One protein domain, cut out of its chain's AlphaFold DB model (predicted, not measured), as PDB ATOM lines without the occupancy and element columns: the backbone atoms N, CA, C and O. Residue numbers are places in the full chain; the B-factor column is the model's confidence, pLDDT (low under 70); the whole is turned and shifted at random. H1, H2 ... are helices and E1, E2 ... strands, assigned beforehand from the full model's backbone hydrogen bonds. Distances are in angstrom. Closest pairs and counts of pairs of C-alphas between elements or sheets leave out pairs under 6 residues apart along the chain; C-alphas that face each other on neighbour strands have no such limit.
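AT A GLANCE: This is residues 5 to 48 of the 53 residues of the protein "TldD/PmbA family protein" of Clostridia bacterium (UniProt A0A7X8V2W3). A long two-stranded ribbon, E1 beside E4, folds sharply across its length, and the small hairpin of E2 and E3 turns off from its other end, making a flat, open U whose middle is empty. The short helix H1 sits at the tip of the ribbon's arm, where E1 begins and E4 ends. The printed part has 44 residues with one named helix and four named strands, in the order H1, E1, E2, E3, E4. The class is mostly strand, in two sheets of two strands, E1 with E4 and E2 with E3, both antiparallel. The whole is only just extended, close to loose, with a radius of gyration of the C-alphas of 14.0 A, and it is only just flat, with spans of 36 by 24 by 9 A.

IN THESE COORDINATES: H1 is residues 5 to 9, 6.1 A long from C-alpha 5 at (97.906, 279.958, 361.716) to C-alpha 9. E1 is residues 11 to 22, the longest strand by residues, and measures 24.0 A from C-alpha 11 to C-alpha 22 at (100.042, 254.656, 363.544). E2 is residues 28 to 30, 6.6 A long, and E3 is residues 33 to 36, 6.7 A long. E4 is residues 39 to 47, 22.0 A long, and ends with C-alpha 47 at (109.519, 276.282, 362.187).

HOW THE PARTS SIT: The closest C-alphas of H1 and E4 are those of Thr 7 and Val 47, 7.2 A apart. In H1 every O i to N i+4 pair is within hydrogen-bond range. E1 and E4 are antiparallel neighbours, with 159 degrees between their directions. Their C-alphas 11 and 47 face each other at 4.5 A, and C-alphas 22 and 39 at 4.4 A. N 15 and O 44 are within hydrogen-bond range at 2.9 A, as are N 21 and O 40 at 2.8 A. E1 bends by 88 degrees at residue 16, and E4 bends by 68 degrees at residue 44. E2 and E3 form a hairpin, antiparallel at 164 degrees, with N 28 and O 36 within hydrogen-bond range at 3.0 A and N 30 and O 33 at 2.9 A. E3 runs on into E4 across a break of 2 residues, at 77 degrees. H1 is apart from E2 and from E3, E1 is apart from E3, and E2 is apart from E4.

THE WHOLE: The two C-alphas farthest apart are those of Asp 16 and Glu 32, at 37.3 A. The printed part has no cut, and the four links between its elements are tight. The mean pLDDT of the printed part is 91.9, and residues 24 to 26, in the link from E1 to E2, are under 70.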
ATOM      1  N   PHE A   5      97.645 279.309 362.998       97.00
ATOM      2  CA  PHE A   5      97.906 279.958 361.716       97.00
ATOM      3  C   PHE A   5      99.250 280.680 361.716       97.00
ATOM      4  O   PHE A   5      99.982 280.606 360.732       97.00
ATOM      5  N   THR A   6      99.615 281.285 362.844       96.56
ATOM      6  CA  THR A   6     100.937 281.881 363.054       96.56
ATOM      7  C   THR A   6     102.034 280.820 362.968       96.56
ATOM      8  O   THR A   6     103.011 281.009 362.255       96.56
ATOM      9  N   THR A   7     101.855 279.667 363.622       96.19
ATOM     10  CA  THR A   7     102.838 278.567 363.574       96.19
ATOM     11  C   THR A   7     103.009 278.025 362.153       96.19
ATOM     12  O   THR A   7     104.133 277.788 361.718       96.19
ATOM     13  N   LEU A   8     101.909 277.855 361.411       96.88
ATOM     14  CA  LEU A   8     101.948 277.389 360.023       96.88
ATOM     15  C   LEU A   8     102.634 278.397 359.089       96.88
ATOM     16  O   LEU A   8     103.383 277.987 358.207       96.88
ATOM     17  N   ALA A   9     102.413 279.697 359.293       97.44
ATOM     18  CA  ALA A   9     103.069 280.752 358.518       97.44
ATOM     19  C   ALA A   9     104.586 280.841 358.775       97.44
ATOM     20  O   ALA A   9     105.319 281.363 357.939       97.44
ATOM     21  N   GLU A  10     105.064 280.316 359.905       97.81
ATOM     22  CA  GLU A  10     106.483 280.282 360.278       97.81
ATOM     23  C   GLU A  10     107.230 279.032 359.770       97.81
ATOM     24  O   GLU A  10     108.415 278.860 360.074       97.81
ATOM     25  N   ILE A  11     106.572 278.159 358.996       97.88
ATOM     26  CA  ILE A  11     107.215 277.008 358.347       97.88
ATOM     27  C   ILE A  11     108.035 277.481 357.141       97.88
ATOM     28  O   ILE A  11     107.490 278.023 356.183       97.88
ATOM     29  N   ASP A  12     109.343 277.219 357.157       98.12
ATOM     30  CA  ASP A  12     110.286 277.674 356.121       98.12
ATOM     31  C   ASP A  12     111.227 276.564 355.610       98.12
ATOM     32  O   ASP A  12     112.232 276.828 354.944       98.12
ATOM     33  N   GLY A  13     110.939 275.307 355.945       98.19
ATOM     34  CA  GLY A  13     111.730 274.169 355.498       98.19
ATOM     35  C   GLY A  13     111.022 272.838 355.704       98.19
ATOM     36  O   GLY A  13     110.377 272.622 356.732       98.19
ATOM     37  N   LEU A  14     111.183 271.944 354.729       98.38
ATOM     38  CA  LEU A  14     110.693 270.568 354.746       98.38
ATOM     39  C   LEU A  14     111.822 269.627 354.307       98.38
ATOM     40  O   LEU A  14     112.566 269.946 353.381       98.38
ATOM     41  N   SER A  15     111.941 268.474 354.962       98.38
ATOM     42  CA  SER A  15     112.815 267.378 354.524       98.38
ATOM     43  C   SER A  15     112.139 266.521 353.445       98.38
ATOM     44  O   SER A  15     110.915 266.460 353.351       98.38
ATOM     45  N   ASP A  16     112.949 265.822 352.654       97.94
ATOM     46  CA  ASP A  16     112.553 264.748 351.737       97.94
ATOM     47  C   ASP A  16     112.221 263.419 352.447       97.94
ATOM     48  O   ASP A  16     111.625 262.522 351.848       97.94
ATOM     49  N   ARG A  17     112.564 263.281 353.733       98.19
ATOM     50  CA  ARG A  17     112.234 262.108 354.544       98.19
ATOM     51  C   ARG A  17     110.841 262.240 355.147       98.19
ATOM     52  O   ARG A  17     110.618 263.096 355.996       98.19
ATOM     53  N   LEU A  18     109.942 261.341 354.748       96.81
ATOM     54  CA  LEU A  18     108.569 261.217 355.245       96.81
ATOM     55  C   LEU A  18     108.453 260.063 356.246       96.81
ATOM     56  O   LEU A  18     108.856 258.940 355.946       96.81
ATOM     57  N   GLU A  19     107.831 260.320 357.396       96.44
ATOM     58  CA  GLU A  19     107.512 259.287 358.384       96.44
ATOM     59  C   GLU A  19     106.027 259.328 358.745       96.44
ATOM     60  O   GLU A  19     105.479 260.386 359.057       96.44
ATOM     61  N   LEU A  20     105.372 258.166 358.702       93.44
ATOM     62  CA  LEU A  20     103.982 257.989 359.111       93.44
ATOM     63  C   LEU A  20     103.926 257.025 360.291       93.44
ATOM     64  O   LEU A  20     104.432 255.905 360.222       93.44
ATOM     65  N   TYR A  21     103.266 257.458 361.354       89.19
ATOM     66  CA  TYR A  21     103.082 256.709 362.582       89.19
ATOM     67  C   TYR A  21     101.606 256.367 362.756       89.19
ATOM     68  O   TYR A  21     100.714 257.200 362.601       89.19
ATOM     69  N   HIS A  22     101.347 255.113 363.098       86.00
ATOM     70  CA  HIS A  22     100.042 254.656 363.544       86.00
ATOM     71  C   HIS A  22     100.262 253.756 364.754       86.00
ATOM     72  O   HIS A  22     101.250 253.026 364.824       86.00
ATOM     73  N   ALA A  23      99.351 253.804 365.715       76.44
ATOM     74  CA  ALA A  23      99.378 252.889 366.840       76.44
ATOM     75  C   ALA A  23      97.952 252.460 367.153       76.44
ATOM     76  O   ALA A  23      97.064 253.287 367.298       76.44
ATOM     77  N   PHE A  24      97.743 251.152 367.276       66.81
ATOM     78  CA  PHE A  24      96.415 250.572 367.485       66.81
ATOM     79  C   PHE A  24      95.773 251.019 368.812       66.81
ATOM     80  O   PHE A  24      94.555 251.085 368.928       66.81
ATOM     81  N   PHE A  25      96.609 251.357 369.801       67.81
ATOM     82  CA  PHE A  25      96.198 251.818 371.131       67.81
ATOM     83  C   PHE A  25      96.301 253.342 371.323       67.81
ATOM     84  O   PHE A  25      95.871 253.851 372.355       67.81
ATOM     85  N   SER A  26      96.868 254.080 370.360       66.12
ATOM     86  CA  SER A  26      96.899 255.547 370.368       66.12
ATOM     87  C   SER A  26      95.782 256.037 369.456       66.12
ATOM     88  O   SER A  26      95.773 255.716 368.273       66.12
ATOM     89  N   GLY A  27      94.802 256.759 369.994       78.44
ATOM     90  CA  GLY A  27      93.629 257.158 369.222       78.44
ATOM     91  C   GLY A  27      93.300 258.631 369.337       78.44
ATOM     92  O   GLY A  27      93.699 259.312 370.279       78.44
ATOM     93  N   CYS A  28      92.530 259.103 368.363       90.50
ATOM     94  CA  CYS A  28      91.956 260.440 368.375       90.50
ATOM     95  C   CYS A  28      90.597 260.420 369.085       90.50
ATOM     96  O   CYS A  28      89.811 259.486 368.913       90.50
ATOM     97  N   GLY A  29      90.331 261.447 369.890       91.94
ATOM     98  CA  GLY A  29      89.024 261.689 370.488       91.94
ATOM     99  C   GLY A  29      88.241 262.695 369.655       91.94
ATOM    100  O   GLY A  29      88.773 263.741 369.281       91.94
ATOM    101  N   LYS A  30      86.973 262.403 369.378       93.19
ATOM    102  CA  LYS A  30      86.063 263.332 368.705       93.19
ATOM    103  C   LYS A  30      84.685 263.238 369.339       93.19
ATOM    104  O   LYS A  30      83.979 262.256 369.134       93.19
ATOM    105  N   TRP A  31      84.310 264.273 370.087       93.38
ATOM    106  CA  TRP A  31      83.114 264.251 370.937       93.38
ATOM    107  C   TRP A  31      83.107 262.988 371.816       93.38
ATOM    108  O   TRP A  31      84.116 262.697 372.454       93.38
ATOM    109  N   GLU A  32      82.028 262.214 371.825       95.12
ATOM    110  CA  GLU A  32      81.891 260.985 372.614       95.12
ATOM    111  C   GLU A  32      82.524 259.747 371.937       95.12
ATOM    112  O   GLU A  32      82.295 258.616 372.362       95.12
ATOM    113  N   GLN A  33      83.317 259.929 370.874       91.44
ATOM    114  CA  GLN A  33      83.988 258.849 370.146       91.44
ATOM    115  C   GLN A  33      85.472 258.771 370.540       91.44
ATOM    116  O   GLN A  33      86.242 259.675 370.209       91.44
ATOM    117  N   ALA A  34      85.889 257.690 371.213       90.62
ATOM    118  CA  ALA A  34      87.297 257.401 371.507       90.62
ATOM    119  C   ALA A  34      87.538 255.914 371.872       90.62
ATOM    120  O   ALA A  34      86.676 255.315 372.517       90.62
ATOM    121  N   PRO A  35      88.713 255.334 371.540       89.75
ATOM    122  CA  PRO A  35      89.747 255.870 370.647       89.75
ATOM    123  C   PRO A  35      89.395 255.634 369.167       89.75
ATOM    124  O   PRO A  35      89.119 254.504 368.764       89.75
ATOM    125  N   LEU A  36      89.434 256.679 368.332       89.12
ATOM    126  CA  LEU A  36      89.317 256.519 366.880       89.12
ATOM    127  C   LEU A  36      90.674 256.125 366.279       89.12
ATOM    128  O   LEU A  36      91.673 256.790 366.581       89.12
ATOM    129  N   PRO A  37      90.723 255.099 365.407       89.00
ATOM    130  CA  PRO A  37      91.953 254.699 364.744       89.00
ATOM    131  C   PRO A  37      92.340 255.753 363.704       89.00
ATOM    132  O   PRO A  37      91.682 255.903 362.675       89.00
ATOM    133  N   VAL A  38      93.416 256.488 363.978       87.44
ATOM    134  CA  VAL A  38      94.001 257.461 363.051       87.44
ATOM    135  C   VAL A  38      95.516 257.283 362.993       87.44
ATOM    136  O   VAL A  38      96.136 256.817 363.948       87.44
ATOM    137  N   ALA A  39      96.111 257.668 361.870       89.94
ATOM    138  CA  ALA A  39      97.556 257.810 361.726       89.94
ATOM    139  C   ALA A  39      97.934 259.297 361.761       89.94
ATOM    140  O   ALA A  39      97.113 260.159 361.444       89.94
ATOM    141  N   PHE A  40      99.181 259.597 362.110       90.88
ATOM    142  CA  PHE A  40      99.756 260.937 362.013       90.88
ATOM    143  C   PHE A  40     101.188 260.854 361.498       90.88
ATOM    144  O   PHE A  40     101.876 259.850 361.674       90.88
ATOM    145  N   GLY A  41     101.654 261.909 360.848       93.50
ATOM    146  CA  GLY A  41     103.005 261.951 360.319       93.50
ATOM    147  C   GLY A  41     103.158 262.977 359.214       93.50
ATOM    148  O   GLY A  41     102.211 263.676 358.853       93.50
ATOM    149  N   GLY A  42     104.375 263.069 358.706       96.69
ATOM    150  CA  GLY A  42     104.789 264.081 357.753       96.69
ATOM    151  C   GLY A  42     106.306 264.088 357.591       96.69
ATOM    152  O   GLY A  42     107.005 263.285 358.217       96.69
ATOM    153  N   PRO A  43     106.830 264.962 356.725       97.94
ATOM    154  CA  PRO A  43     108.256 265.212 356.673       97.94
ATOM    155  C   PRO A  43     108.736 265.926 357.939       97.94
ATOM    156  O   PRO A  43     107.938 266.508 358.678       97.94
ATOM    157  N   TYR A  44     110.049 265.956 358.168       97.88
ATOM    158  CA  TYR A  44     110.600 266.882 359.159       97.88
ATOM    159  C   TYR A  44     110.338 268.326 358.720       97.88
ATOM    160  O   TYR A  44     110.664 268.703 357.592       97.88
ATOM    161  N   VAL A  45     109.758 269.120 359.621       97.69
ATOM    162  CA  VAL A  45     109.376 270.518 359.387       97.69
ATOM    163  C   VAL A  45     110.262 271.435 360.223       97.69
ATOM    164  O   VAL A  45     110.410 271.219 361.427       97.69
ATOM    165  N   ARG A  46     110.823 272.480 359.606       97.50
ATOM    166  CA  ARG A  46     111.479 273.573 360.331       97.50
ATOM    167  C   ARG A  46     110.482 274.709 360.537       97.50
ATOM    168  O   ARG A  46     109.910 275.211 359.573       97.50
ATOM    169  N   VAL A  47     110.298 275.103 361.794       96.94
ATOM    170  CA  VAL A  47     109.519 276.282 362.187       96.94
ATOM    171  C   VAL A  47     110.502 277.324 362.699       96.94
ATOM    172  O   VAL A  47     111.244 277.057 363.645       96.94
ATOM    173  N   ARG A  48     110.538 278.494 362.058       96.75
ATOM    174  CA  ARG A  48     111.541 279.533 362.330       96.75
ATOM    175  C   ARG A  48     111.403 280.135 363.728       96.75
ATOM    176  O   ARG A  48     112.410 280.365 364.390       96.75
TER     177      ARG A  48